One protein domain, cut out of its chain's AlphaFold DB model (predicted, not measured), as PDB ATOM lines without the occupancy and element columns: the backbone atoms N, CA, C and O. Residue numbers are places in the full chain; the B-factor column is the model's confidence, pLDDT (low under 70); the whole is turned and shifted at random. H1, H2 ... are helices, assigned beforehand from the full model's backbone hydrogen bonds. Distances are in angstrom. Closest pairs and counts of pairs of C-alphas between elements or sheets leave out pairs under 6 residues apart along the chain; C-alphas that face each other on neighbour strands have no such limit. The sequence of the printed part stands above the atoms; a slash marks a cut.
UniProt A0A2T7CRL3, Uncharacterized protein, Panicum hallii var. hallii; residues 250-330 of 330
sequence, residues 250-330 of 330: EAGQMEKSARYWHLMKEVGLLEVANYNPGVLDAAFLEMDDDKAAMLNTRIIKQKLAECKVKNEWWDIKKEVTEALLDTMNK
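This is residues 250 to 330 of the 330 residues of an uncharacterized protein of Panicum hallii var. hallii (UniProt A0A2T7CRL3). One long straight helix, H4, makes the length of this model: its residues 304 to 328, with the last two residues 329 and 330, stick out as a free arm from a small head at the helix's other end. In the head, H2 and H3 make a helical hairpin that stands crosswise to H4, with the first residues of H2 on H4, and the short H1 lies to one side, near all three. The printed part has 81 residues, with four named helices in the order H1, H2, H3, H4 and no named strand; the class is all helix. The whole is extended, with a radius of gyration of the C-alphas of 20.1 A, and spans 67 by 27 by 18 A.

Begin with H4, residues 289 to 328, and look at its residues 292 to 300, which alone touch H2, residues 261 to 273. H2 touches H4 with residues 261 to 263 alone; the closest C-alphas are those of Leu 263 and Asn 296, 4.9 A apart, and the two lines are about perpendicular at 78 degrees. Go on to H3, residues 279 to 285, which touches H2 and forms a hairpin with it, at a shallow tilt of 14 degrees, opposite ways; their closest C-alphas, those of Val 267 and Leu 280, are 6.3 A apart. H3 and H4 are close but not clearly touching, with the C-alphas of Phe 284 and Ala 292 closest at 7.8 A, at a steep tilt of 65 degrees, opposite ways. H1, residues 250 to 259, is close to H2 but not clearly touching it, the closest C-alphas being those of Ser 257 and Met 264 at 5.9 A, and the lines are about perpendicular at 79 degrees. H1 and H3 are also close but not clearly touching, with the C-alphas of Gln 253 and Leu 285 closest at 6.5 A, and H1 and H4 are near each other. In H1, H2 and H4 every O i to N i+4 pair is within hydrogen-bond range; in H3 it is 2 of 3.

Find C-alpha 289 at (40.622, -20.144, -23.315); from there H4 runs 58.0 A to C-alpha 328 at (20.019, 1.969, -72.782). H2 begins at C-alpha 261, (43.001, -12.790, -33.406), and runs 18.3 A to residue 273. H1 is 14.0 A long from residue 250 to 259, and H3 is 10.7 A long from 279 to 285.

The C-alphas of Glu 250 and Lys 330, the two farthest apart, are 67.0 A from each other. Without the free residues 304 to 330, the body of 54 residues spans 29 by 27 by 15 A. The printed part has no cut, and the three links are tight. The mean pLDDT of the printed part is 94.3, and residue 330 is under 70.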
ATOM      1  N   GLU A 250      54.169 -11.742 -21.014       70.31
ATOM      2  CA  GLU A 250      54.091 -11.080 -22.325       70.31
ATOM      3  C   GLU A 250      54.061 -12.098 -23.481       70.31
ATOM      4  O   GLU A 250      53.240 -11.975 -24.389       70.31
ATOM      5  N   ALA A 251      54.863 -13.169 -23.420       75.62
ATOM      6  CA  ALA A 251      54.791 -14.268 -24.387       75.62
ATOM      7  C   ALA A 251      53.423 -14.973 -24.367       75.62
ATOM      8  O   ALA A 251      52.872 -15.271 -25.426       75.62
ATOM      9  N   GLY A 252      52.836 -15.187 -23.182       77.31
ATOM     10  CA  GLY A 252      51.483 -15.735 -23.046       77.31
ATOM     11  C   GLY A 252      50.405 -14.819 -23.638       77.31
ATOM     12  O   GLY A 252      49.500 -15.291 -24.326       77.31
ATOM     13  N   GLN A 253      50.524 -13.500 -23.447       79.00
ATOM     14  CA  GLN A 253      49.664 -12.502 -24.094       79.00
ATOM     15  C   GLN A 253      49.807 -12.534 -25.623       79.00
ATOM     16  O   GLN A 253      48.797 -12.515 -26.335       79.00
ATOM     17  N   MET A 254      51.036 -12.611 -26.139       85.44
ATOM     18  CA  MET A 254      51.309 -12.666 -27.577       85.44
ATOM     19  C   MET A 254      50.764 -13.954 -28.212       85.44
ATOM     20  O   MET A 254      50.102 -13.896 -29.248       85.44
ATOM     21  N   GLU A 255      50.942 -15.113 -27.566       90.69
ATOM     22  CA  GLU A 255      50.370 -16.374 -28.049       90.69
ATOM     23  C   GLU A 255      48.833 -16.327 -28.046       90.69
ATOM     24  O   GLU A 255      48.195 -16.702 -29.031       90.69
ATOM     25  N   LYS A 256      48.219 -15.824 -26.969       92.19
ATOM     26  CA  LYS A 256      46.758 -15.777 -26.822       92.19
ATOM     27  C   LYS A 256      46.093 -14.810 -27.804       92.19
ATOM     28  O   LYS A 256      45.072 -15.148 -28.407       92.19
ATOM     29  N   SER A 257      46.673 -13.626 -27.993       92.00
ATOM     30  CA  SER A 257      46.196 -12.630 -28.963       92.00
ATOM     31  C   SER A 257      46.350 -13.109 -30.411       92.00
ATOM     32  O   SER A 257      45.436 -12.903 -31.210       92.00
ATOM     33  N   ALA A 258      47.418 -13.847 -30.738       94.75
ATOM     34  CA  ALA A 258      47.556 -14.529 -32.025       94.75
ATOM     35  C   ALA A 258      46.522 -15.663 -32.199       94.75
ATOM     36  O   ALA A 258      45.833 -15.730 -33.220       94.75
ATOM     37  N   ARG A 259      46.351 -16.524 -31.186       96.31
ATOM     38  CA  ARG A 259      45.419 -17.670 -31.187       96.31
ATOM     39  C   ARG A 259      43.953 -17.245 -31.352       96.31
ATOM     40  O   ARG A 259      43.181 -17.941 -32.015       96.31
ATOM     41  N   TYR A 260      43.567 -16.097 -30.791       97.75
ATOM     42  CA  TYR A 260      42.201 -15.562 -30.833       97.75
ATOM     43  C   TYR A 260      42.109 -14.204 -31.551       97.75
ATOM     44  O   TYR A 260      41.348 -13.324 -31.149       97.75
ATOM     45  N   TRP A 261      42.855 -14.042 -32.646       97.12
ATOM     46  CA  TRP A 261      43.001 -12.790 -33.406       97.12
ATOM     47  C   TRP A 261      41.691 -12.080 -33.790       97.12
ATOM     48  O   TRP A 261      41.619 -10.852 -33.734       97.12
ATOM     49  N   HIS A 262      40.624 -12.810 -34.150       97.56
ATOM     50  CA  HIS A 262      39.339 -12.169 -34.470       97.56
ATOM     51  C   HIS A 262      38.645 -11.617 -33.220       97.56
ATOM     52  O   HIS A 262      38.004 -10.572 -33.300       97.56
ATOM     53  N   LEU A 263      38.786 -12.284 -32.068       97.69
ATOM     54  CA  LEU A 263      38.324 -11.754 -30.785       97.69
ATOM     55  C   LEU A 263      39.150 -10.533 -30.367       97.69
ATOM     56  O   LEU A 263      38.557  -9.526 -30.000       97.69
ATOM     57  N   MET A 264      40.478 -10.579 -30.511       95.50
ATOM     58  CA  MET A 264      41.365  -9.442 -30.225       95.50
ATOM     59  C   MET A 264      40.997  -8.200 -31.059       95.50
ATOM     60  O   MET A 264      40.913  -7.093 -30.534       95.50
ATOM     61  N   LYS A 265      40.691  -8.379 -32.353       95.75
ATOM     62  CA  LYS A 265      40.240  -7.275 -33.216       95.75
ATOM     63  C   LYS A 265      38.891  -6.686 -32.806       95.75
ATOM     64  O   LYS A 265      38.750  -5.468 -32.823       95.75
ATOM     65  N   GLU A 266      37.910  -7.507 -32.435       96.44
ATOM     66  CA  GLU A 266      36.628  -6.984 -31.939       96.44
ATOM     67  C   GLU A 266      36.777  -6.321 -30.557       96.44
ATOM     68  O   GLU A 266      36.116  -5.321 -30.304       96.44
ATOM     69  N   VAL A 267      37.680  -6.804 -29.693       95.44
ATOM     70  CA  VAL A 267      38.031  -6.152 -28.416       95.44
ATOM     71  C   VAL A 267      38.534  -4.725 -28.662       95.44
ATOM     72  O   VAL A 267      37.909  -3.787 -28.171       95.44
ATOM     73  N   GLY A 268      39.555  -4.538 -29.506       94.19
ATOM     74  CA  GLY A 268      40.069  -3.201 -29.837       94.19
ATOM     75  C   GLY A 268      39.035  -2.288 -30.518       94.19
ATOM     76  O   GLY A 268      38.965  -1.096 -30.221       94.19
ATOM     77  N   LEU A 269      38.164  -2.835 -31.378       95.06
ATOM     78  CA  LEU A 269      37.045  -2.074 -31.958       95.06
ATOM     79  C   LEU A 269      36.034  -1.622 -30.893       95.06
ATOM     80  O   LEU A 269      35.529  -0.501 -30.974       95.06
ATOM     81  N   LEU A 270      35.750  -2.457 -29.888       95.38
ATOM     82  CA  LEU A 270      34.905  -2.080 -28.755       95.38
ATOM     83  C   LEU A 270      35.578  -1.026 -27.865       95.38
ATOM     84  O   LEU A 270      34.888  -0.122 -27.403       95.38
ATOM     85  N   GLU A 271      36.888  -1.091 -27.631       94.75
ATOM     86  CA  GLU A 271      37.602  -0.067 -26.856       94.75
ATOM     87  C   GLU A 271      37.551   1.308 -27.527       94.75
ATOM     88  O   GLU A 271      37.193   2.296 -26.879       94.75
ATOM     89  N   VAL A 272      37.825   1.363 -28.836       93.81
ATOM     90  CA  VAL A 272      37.732   2.588 -29.645       93.81
ATOM     91  C   VAL A 272      36.300   3.130 -29.648       93.81
ATOM     92  O   VAL A 272      36.095   4.314 -29.390       93.81
ATOM     93  N   ALA A 273      35.295   2.273 -29.859       94.06
ATOM     94  CA  ALA A 273      33.887   2.682 -29.862       94.06
ATOM     95  C   ALA A 273      33.381   3.180 -28.492       94.06
ATOM     96  O   ALA A 273      32.427   3.957 -28.442       94.06
ATOM     97  N   ASN A 274      34.007   2.749 -27.392       92.81
ATOM     98  CA  ASN A 274      33.676   3.181 -26.033       92.81
ATOM     99  C   ASN A 274      34.633   4.256 -25.477       92.81
ATOM    100  O   ASN A 274      34.461   4.648 -24.326       92.81
ATOM    101  N   TYR A 275      35.624   4.730 -26.245       87.56
ATOM    102  CA  TYR A 275      36.674   5.661 -25.796       87.56
ATOM    103  C   TYR A 275      37.434   5.200 -24.529       87.56
ATOM    104  O   TYR A 275      37.783   6.010 -23.675       87.56
ATOM    105  N   ASN A 276      37.675   3.891 -24.391       87.38
ATOM    106  CA  ASN A 276      38.317   3.277 -23.219       87.38
ATOM    107  C   ASN A 276      39.418   2.274 -23.645       87.38
ATOM    108  O   ASN A 276      39.186   1.065 -23.580       87.38
ATOM    109  N   PRO A 277      40.592   2.752 -24.108       86.31
ATOM    110  CA  PRO A 277      41.706   1.894 -24.528       86.31
ATOM    111  C   PRO A 277      42.349   1.137 -23.352       86.31
ATOM    112  O   PRO A 277      42.482   1.681 -22.255       86.31
ATOM    113  N   GLY A 278      42.764  -0.109 -23.588       83.75
ATOM    114  CA  GLY A 278      43.421  -1.018 -22.640       83.75
ATOM    115  C   GLY A 278      42.522  -1.629 -21.551       83.75
ATOM    116  O   GLY A 278      42.982  -2.461 -20.767       83.75
ATOM    117  N   VAL A 279      41.249  -1.229 -21.461       89.94
ATOM    118  CA  VAL A 279      40.314  -1.669 -20.405       89.94
ATOM    119  C   VAL A 279      39.742  -3.065 -20.681       89.94
ATOM    120  O   VAL A 279      39.477  -3.831 -19.751       89.94
ATOM    121  N   LEU A 280      39.535  -3.407 -21.951       91.94
ATOM    122  CA  LEU A 280      39.040  -4.706 -22.399       91.94
ATOM    123  C   LEU A 280      40.186  -5.663 -22.749       91.94
ATOM    124  O   LEU A 280      39.990  -6.872 -22.625       91.94
ATOM    125  N   ASP A 281      41.372  -5.154 -23.092       91.06
ATOM    126  CA  ASP A 281      42.600  -5.949 -23.236       91.06
ATOM    127  C   ASP A 281      42.872  -6.790 -21.979       91.06
ATOM    128  O   ASP A 281      42.972  -8.016 -22.062       91.06
ATOM    129  N   ALA A 282      42.892  -6.172 -20.792       89.31
ATOM    130  CA  ALA A 282      43.072  -6.891 -19.527       89.31
ATOM    131  C   ALA A 282      42.004  -7.989 -19.324       89.31
ATOM    132  O   ALA A 282      42.325  -9.135 -19.006       89.31
ATOM    133  N   ALA A 283      40.735  -7.676 -19.613       92.25
ATOM    134  CA  ALA A 283      39.630  -8.632 -19.530       92.25
ATOM    135  C   ALA A 283      39.694  -9.748 -20.598       92.25
ATOM    136  O   ALA A 283      39.101 -10.815 -20.414       92.25
ATOM    137  N   PHE A 284      40.404  -9.535 -21.711       93.81
ATOM    138  CA  PHE A 284      40.725 -10.558 -22.706       93.81
ATOM    139  C   PHE A 284      41.873 -11.464 -22.230       93.81
ATOM    140  O   PHE A 284      41.770 -12.688 -22.376       93.81
ATOM    141  N   LEU A 285      42.916 -10.917 -21.591       91.06
ATOM    142  CA  LEU A 285      43.987 -11.708 -20.966       91.06
ATOM    143  C   LEU A 285      43.445 -12.620 -19.850       91.06
ATOM    144  O   LEU A 285      43.784 -13.801 -19.831       91.06
ATOM    145  N   GLU A 286      42.554 -12.122 -18.990       92.75
ATOM    146  CA  GLU A 286      41.959 -12.889 -17.878       92.75
ATOM    147  C   GLU A 286      40.909 -13.938 -18.307       92.75
ATOM    148  O   GLU A 286      40.524 -14.792 -17.514       92.75
ATOM    149  N   MET A 287      40.416 -13.897 -19.549       95.69
ATOM    150  CA  MET A 287      39.327 -14.771 -20.010       95.69
ATOM    151  C   MET A 287      39.750 -16.241 -20.183       95.69
ATOM    152  O   MET A 287      40.783 -16.504 -20.787       95.69
ATOM    153  N   ASP A 288      38.920 -17.212 -19.787       96.75
ATOM    154  CA  ASP A 288      39.195 -18.636 -20.052       96.75
ATOM    155  C   ASP A 288      39.357 -18.939 -21.556       96.75
ATOM    156  O   ASP A 288      38.562 -18.474 -22.380       96.75
ATOM    157  N   ASP A 289      40.327 -19.783 -21.917       96.31
ATOM    158  CA  ASP A 289      40.622 -20.144 -23.315       96.31
ATOM    159  C   ASP A 289      39.435 -20.810 -24.035       96.31
ATOM    160  O   ASP A 289      39.188 -20.523 -25.207       96.31
ATOM    161  N   ASP A 290      38.625 -21.618 -23.339       97.94
ATOM    162  CA  ASP A 290      37.382 -22.193 -23.889       97.94
ATOM    163  C   ASP A 290      36.368 -21.105 -24.288       97.94
ATOM    164  O   ASP A 290      35.685 -21.192 -25.315       97.94
ATOM    165  N   LYS A 291      36.276 -20.042 -23.480       98.00
ATOM    166  CA  LYS A 291      35.377 -18.906 -23.703       98.00
ATOM    167  C   LYS A 291      35.917 -17.999 -24.808       98.00
ATOM    168  O   LYS A 291      35.142 -17.585 -25.675       98.00
ATOM    169  N   ALA A 292      37.229 -17.764 -24.845       97.75
ATOM    170  CA  ALA A 292      37.896 -17.068 -25.942       97.75
ATOM    171  C   ALA A 292      37.717 -17.822 -27.275       97.75
ATOM    172  O   ALA A 292      37.289 -17.228 -28.265       97.75
ATOM    173  N   ALA A 293      37.910 -19.146 -27.290       98.38
ATOM    174  CA  ALA A 293      37.685 -20.003 -28.453       98.38
ATOM    175  C   ALA A 293      36.224 -19.974 -28.930       98.38
ATOM    176  O   ALA A 293      35.967 -19.855 -30.132       98.38
ATOM    177  N   MET A 294      35.258 -20.030 -28.005       98.56
ATOM    178  CA  MET A 294      33.829 -19.939 -28.313       98.56
ATOM    179  C   MET A 294      33.465 -18.590 -28.953       98.56
ATOM    180  O   MET A 294      32.766 -18.562 -29.972       98.56
ATOM    181  N   LEU A 295      33.949 -17.477 -28.394       98.44
ATOM    182  CA  LEU A 295      33.696 -16.132 -28.915       98.44
ATOM    183  C   LEU A 295      34.395 -15.901 -30.262       98.44
ATOM    184  O   LEU A 295      33.735 -15.481 -31.211       98.44
ATOM    185  N   ASN A 296      35.672 -16.268 -30.394       98.38
ATOM    186  CA  ASN A 296      36.429 -16.203 -31.648       98.38
ATOM    187  C   ASN A 296      35.720 -17.004 -32.762       98.38
ATOM    188  O   ASN A 296      35.467 -16.486 -33.848       98.38
ATOM    189  N   THR A 297      35.264 -18.226 -32.458       98.62
ATOM    190  CA  THR A 297      34.466 -19.064 -33.377       98.62
ATOM    191  C   THR A 297      33.134 -18.413 -33.763       98.62
ATOM    192  O   THR A 297      32.687 -18.539 -34.907       98.62
ATOM    193  N   ARG A 298      32.466 -17.724 -32.829       98.62
ATOM    194  CA  ARG A 298      31.212 -17.004 -33.094       98.62
ATOM    195  C   ARG A 298      31.437 -15.796 -34.005       98.62
ATOM    196  O   ARG A 298      30.659 -15.617 -34.939       98.62
ATOM    197  N   ILE A 299      32.502 -15.027 -33.775       98.44
ATOM    198  CA  ILE A 299      32.892 -13.879 -34.607       98.44
ATOM    199  C   ILE A 299      33.197 -14.351 -36.032       98.44
ATOM    200  O   ILE A 299      32.600 -13.837 -36.974       98.44
ATOM    201  N   ILE A 300      34.020 -15.395 -36.203       98.25
ATOM    202  CA  ILE A 300      34.331 -15.985 -37.520       98.25
ATOM    203  C   ILE A 300      33.049 -16.386 -38.268       98.25
ATOM    204  O   ILE A 300      32.866 -16.018 -39.429       98.25
ATOM    205  N   LYS A 301      32.121 -17.087 -37.601       98.56
ATOM    206  CA  LYS A 301      30.831 -17.488 -38.196       98.56
ATOM    207  C   LYS A 301      29.965 -16.291 -38.591       98.56
ATOM    208  O   LYS A 301      29.309 -16.347 -39.629       98.56
ATOM    209  N   GLN A 302      29.969 -15.218 -37.799       98.50
ATOM    210  CA  GLN A 302      29.243 -13.992 -38.125       98.50
ATOM    211  C   GLN A 302      29.861 -13.279 -39.334       98.50
ATOM    212  O   GLN A 302      29.143 -13.000 -40.291       98.50
ATOM    213  N   LYS A 303      31.184 -13.059 -39.354       97.00
ATOM    214  CA  LYS A 303      31.870 -12.417 -40.490       97.00
ATOM    215  C   LYS A 303      31.697 -13.210 -41.787       97.00
ATOM    216  O   LYS A 303      31.467 -12.611 -42.830       97.00
ATOM    217  N   LEU A 304      31.718 -14.544 -41.732       98.25
ATOM    218  CA  LEU A 304      31.443 -15.391 -42.897       98.25
ATOM    219  C   LEU A 304      30.012 -15.194 -43.439       98.25
ATOM    220  O   LEU A 304      29.819 -15.127 -44.653       98.25
ATOM    221  N   ALA A 305      29.017 -15.058 -42.556       98.38
ATOM    222  CA  ALA A 305      27.643 -14.750 -42.952       98.38
ATOM    223  C   ALA A 305      27.507 -13.324 -43.524       98.38
ATOM    224  O   ALA A 305      26.852 -13.143 -44.549       98.38
ATOM    225  N   GLU A 306      28.174 -12.331 -42.925       97.75
ATOM    226  CA  GLU A 306      28.253 -10.962 -43.457       97.75
ATOM    227  C   GLU A 306      28.889 -10.931 -44.857       97.75
ATOM    228  O   GLU A 306      28.381 -10.244 -45.741       97.75
ATOM    229  N   CYS A 307      29.963 -11.692 -45.092       98.06
ATOM    230  CA  CYS A 307      30.587 -11.821 -46.411       98.06
ATOM    231  C   CYS A 307      29.647 -12.470 -47.436       98.06
ATOM    232  O   CYS A 307      29.565 -11.988 -48.561       98.06
ATOM    233  N   LYS A 308      28.880 -13.503 -47.058       98.31
ATOM    234  CA  LYS A 308      27.889 -14.118 -47.958       98.31
ATOM    235  C   LYS A 308      26.824 -13.113 -48.410       98.31
ATOM    236  O   LYS A 308      26.578 -13.002 -49.605       98.31
ATOM    237  N   VAL A 309      26.263 -12.339 -47.478       98.38
ATOM    238  CA  VAL A 309      25.261 -11.297 -47.788       98.38
ATOM    239  C   VAL A 309      25.866 -10.160 -48.624       98.38
ATOM    240  O   VAL A 309      25.210  -9.644 -49.524       98.38
ATOM    241  N   LYS A 310      27.129  -9.785 -48.378       98.25
ATOM    242  CA  LYS A 310      27.848  -8.806 -49.214       98.25
ATOM    243  C   LYS A 310      28.036  -9.309 -50.647       98.25
ATOM    244  O   LYS A 310      27.834  -8.528 -51.568       98.25
ATOM    245  N   ASN A 311      28.371 -10.583 -50.845       98.06
ATOM    246  CA  ASN A 311      28.511 -11.167 -52.182       98.06
ATOM    247  C   ASN A 311      27.165 -11.201 -52.922       98.06
ATOM    248  O   ASN A 311      27.085 -10.703 -54.037       98.06
ATOM    249  N   GLU A 312      26.095 -11.656 -52.262       98.31
ATOM    250  CA  GLU A 312      24.730 -11.629 -52.819       98.31
ATOM    251  C   GLU A 312      24.295 -10.205 -53.218       98.31
ATOM    252  O   GLU A 312      23.644 -10.008 -54.241       98.31
ATOM    253  N   TRP A 313      24.701  -9.186 -52.452       98.31
ATOM    254  CA  TRP A 313      24.484  -7.781 -52.805       98.31
ATOM    255  C   TRP A 313      25.311  -7.316 -54.017       98.31
ATOM    256  O   TRP A 313      24.806  -6.539 -54.829       98.31
ATOM    257  N   TRP A 314      26.556  -7.781 -54.176       98.50
ATOM    258  CA  TRP A 314      27.363  -7.500 -55.371       98.50
ATOM    259  C   TRP A 314      26.771  -8.142 -56.630       98.50
ATOM    260  O   TRP A 314      26.713  -7.470 -57.661       98.50
ATOM    261  N   ASP A 315      26.272  -9.377 -56.537       98.44
ATOM    262  CA  ASP A 315      25.593 -10.066 -57.640       98.44
ATOM    263  C   ASP A 315      24.328  -9.302 -58.074       98.44
ATOM    264  O   ASP A 315      24.175  -8.976 -59.252       98.44
ATOM    265  N   ILE A 316      23.476  -8.898 -57.120       98.44
ATOM    266  CA  ILE A 316      22.285  -8.069 -57.387       98.44
ATOM    267  C   ILE A 316      22.675  -6.717 -58.005       98.44
ATOM    268  O   ILE A 316      22.058  -6.271 -58.973       98.44
ATOM    269  N   LYS A 317      23.709  -6.047 -57.478       98.50
ATOM    270  CA  LYS A 317      24.196  -4.768 -58.023       98.50
ATOM    271  C   LYS A 317      24.679  -4.926 -59.468       98.50
ATOM    272  O   LYS A 317      24.446  -4.031 -60.284       98.50
ATOM    273  N   LYS A 318      25.335  -6.045 -59.788       98.50
ATOM    274  CA  LYS A 318      25.764  -6.381 -61.146       98.50
ATOM    275  C   LYS A 318      24.560  -6.607 -62.064       98.50
ATOM    276  O   LYS A 318      24.475  -5.919 -63.075       98.50
ATOM    277  N   GLU A 319      23.614  -7.469 -61.689       98.50
ATOM    278  CA  GLU A 319      22.405  -7.758 -62.479       98.50
ATOM    279  C   GLU A 319      21.606  -6.479 -62.790       98.50
ATOM    280  O   GLU A 319      21.236  -6.234 -63.936       98.50
ATOM    281  N   VAL A 320      21.419  -5.603 -61.796       98.50
ATOM    282  CA  VAL A 320      20.758  -4.297 -61.977       98.50
ATOM    283  C   VAL A 320      21.534  -3.393 -62.942       98.50
ATOM    284  O   VAL A 320      20.923  -2.693 -63.746       98.50
ATOM    285  N   THR A 321      22.867  -3.408 -62.894       98.44
ATOM    286  CA  THR A 321      23.712  -2.603 -63.791       98.44
ATOM    287  C   THR A 321      23.649  -3.124 -65.230       98.44
ATOM    288  O   THR A 321      23.465  -2.337 -66.155       98.44
ATOM    289  N   GLU A 322      23.739  -4.442 -65.426       98.25
ATOM    290  CA  GLU A 322      23.621  -5.088 -66.739       98.25
ATOM    291  C   GLU A 322      22.230  -4.869 -67.351       98.25
ATOM    292  O   GLU A 322      22.130  -4.497 -68.520       98.25
ATOM    293  N   ALA A 323      21.159  -4.987 -66.558       98.06
ATOM    294  CA  ALA A 323      19.793  -4.713 -67.004       98.06
ATOM    295  C   ALA A 323      19.583  -3.243 -67.413       98.06
ATOM    296  O   ALA A 323      18.943  -2.973 -68.429       98.06
ATOM    297  N   LEU A 324      20.140  -2.282 -66.665       98.00
ATOM    298  CA  LEU A 324      20.071  -0.864 -67.033       98.00
ATOM    299  C   LEU A 324      20.814  -0.589 -68.349       98.00
ATOM    300  O   LEU A 324      20.255   0.059 -69.235       98.00
ATOM    301  N   LEU A 325      22.019  -1.139 -68.526       97.88
ATOM    302  CA  LEU A 325      22.777  -1.017 -69.776       97.88
ATOM    303  C   LEU A 325      22.042  -1.665 -70.963       97.88
ATOM    304  O   LEU A 325      21.966  -1.065 -72.034       97.88
ATOM    305  N   ASP A 326      21.426  -2.834 -70.782       97.31
ATOM    306  CA  ASP A 326      20.582  -3.485 -71.795       97.31
ATOM    307  C   ASP A 326      19.320  -2.663 -72.144       97.31
ATOM    308  O   ASP A 326      18.847  -2.715 -73.277       97.31
ATOM    309  N   THR A 327      18.790  -1.841 -71.227       96.94
ATOM    310  CA  THR A 327      17.710  -0.883 -71.555       96.94
ATOM    311  C   THR A 327      18.179   0.398 -72.246       96.94
ATOM    312  O   THR A 327      17.365   1.043 -72.900       96.94
ATOM    313  N   MET A 328      19.458   0.772 -72.134       95.19
ATOM    314  CA  MET A 328      20.019   1.969 -72.782       95.19
ATOM    315  C   MET A 328      20.526   1.717 -74.211       95.19
ATOM    316  O   MET A 328      20.723   2.671 -74.959       95.19
ATOM    317  N   ASN A 329      20.729   0.455 -74.597       90.81
ATOM    318  CA  ASN A 329      21.235   0.049 -75.913       90.81
ATOM    319  C   ASN A 329      20.115  -0.438 -76.866       90.81
ATOM    320  O   ASN A 329      20.333  -1.365 -77.652       90.81
ATOM    321  N   LYS A 330      18.907   0.143 -76.772       68.06
ATOM    322  CA  LYS A 330      17.692  -0.238 -77.523       68.06
ATOM    323  C   LYS A 330      16.925   0.974 -78.046       68.06
ATOM    324  O   LYS A 330      16.372   0.839 -79.159       68.06
TER     325      LYS A 330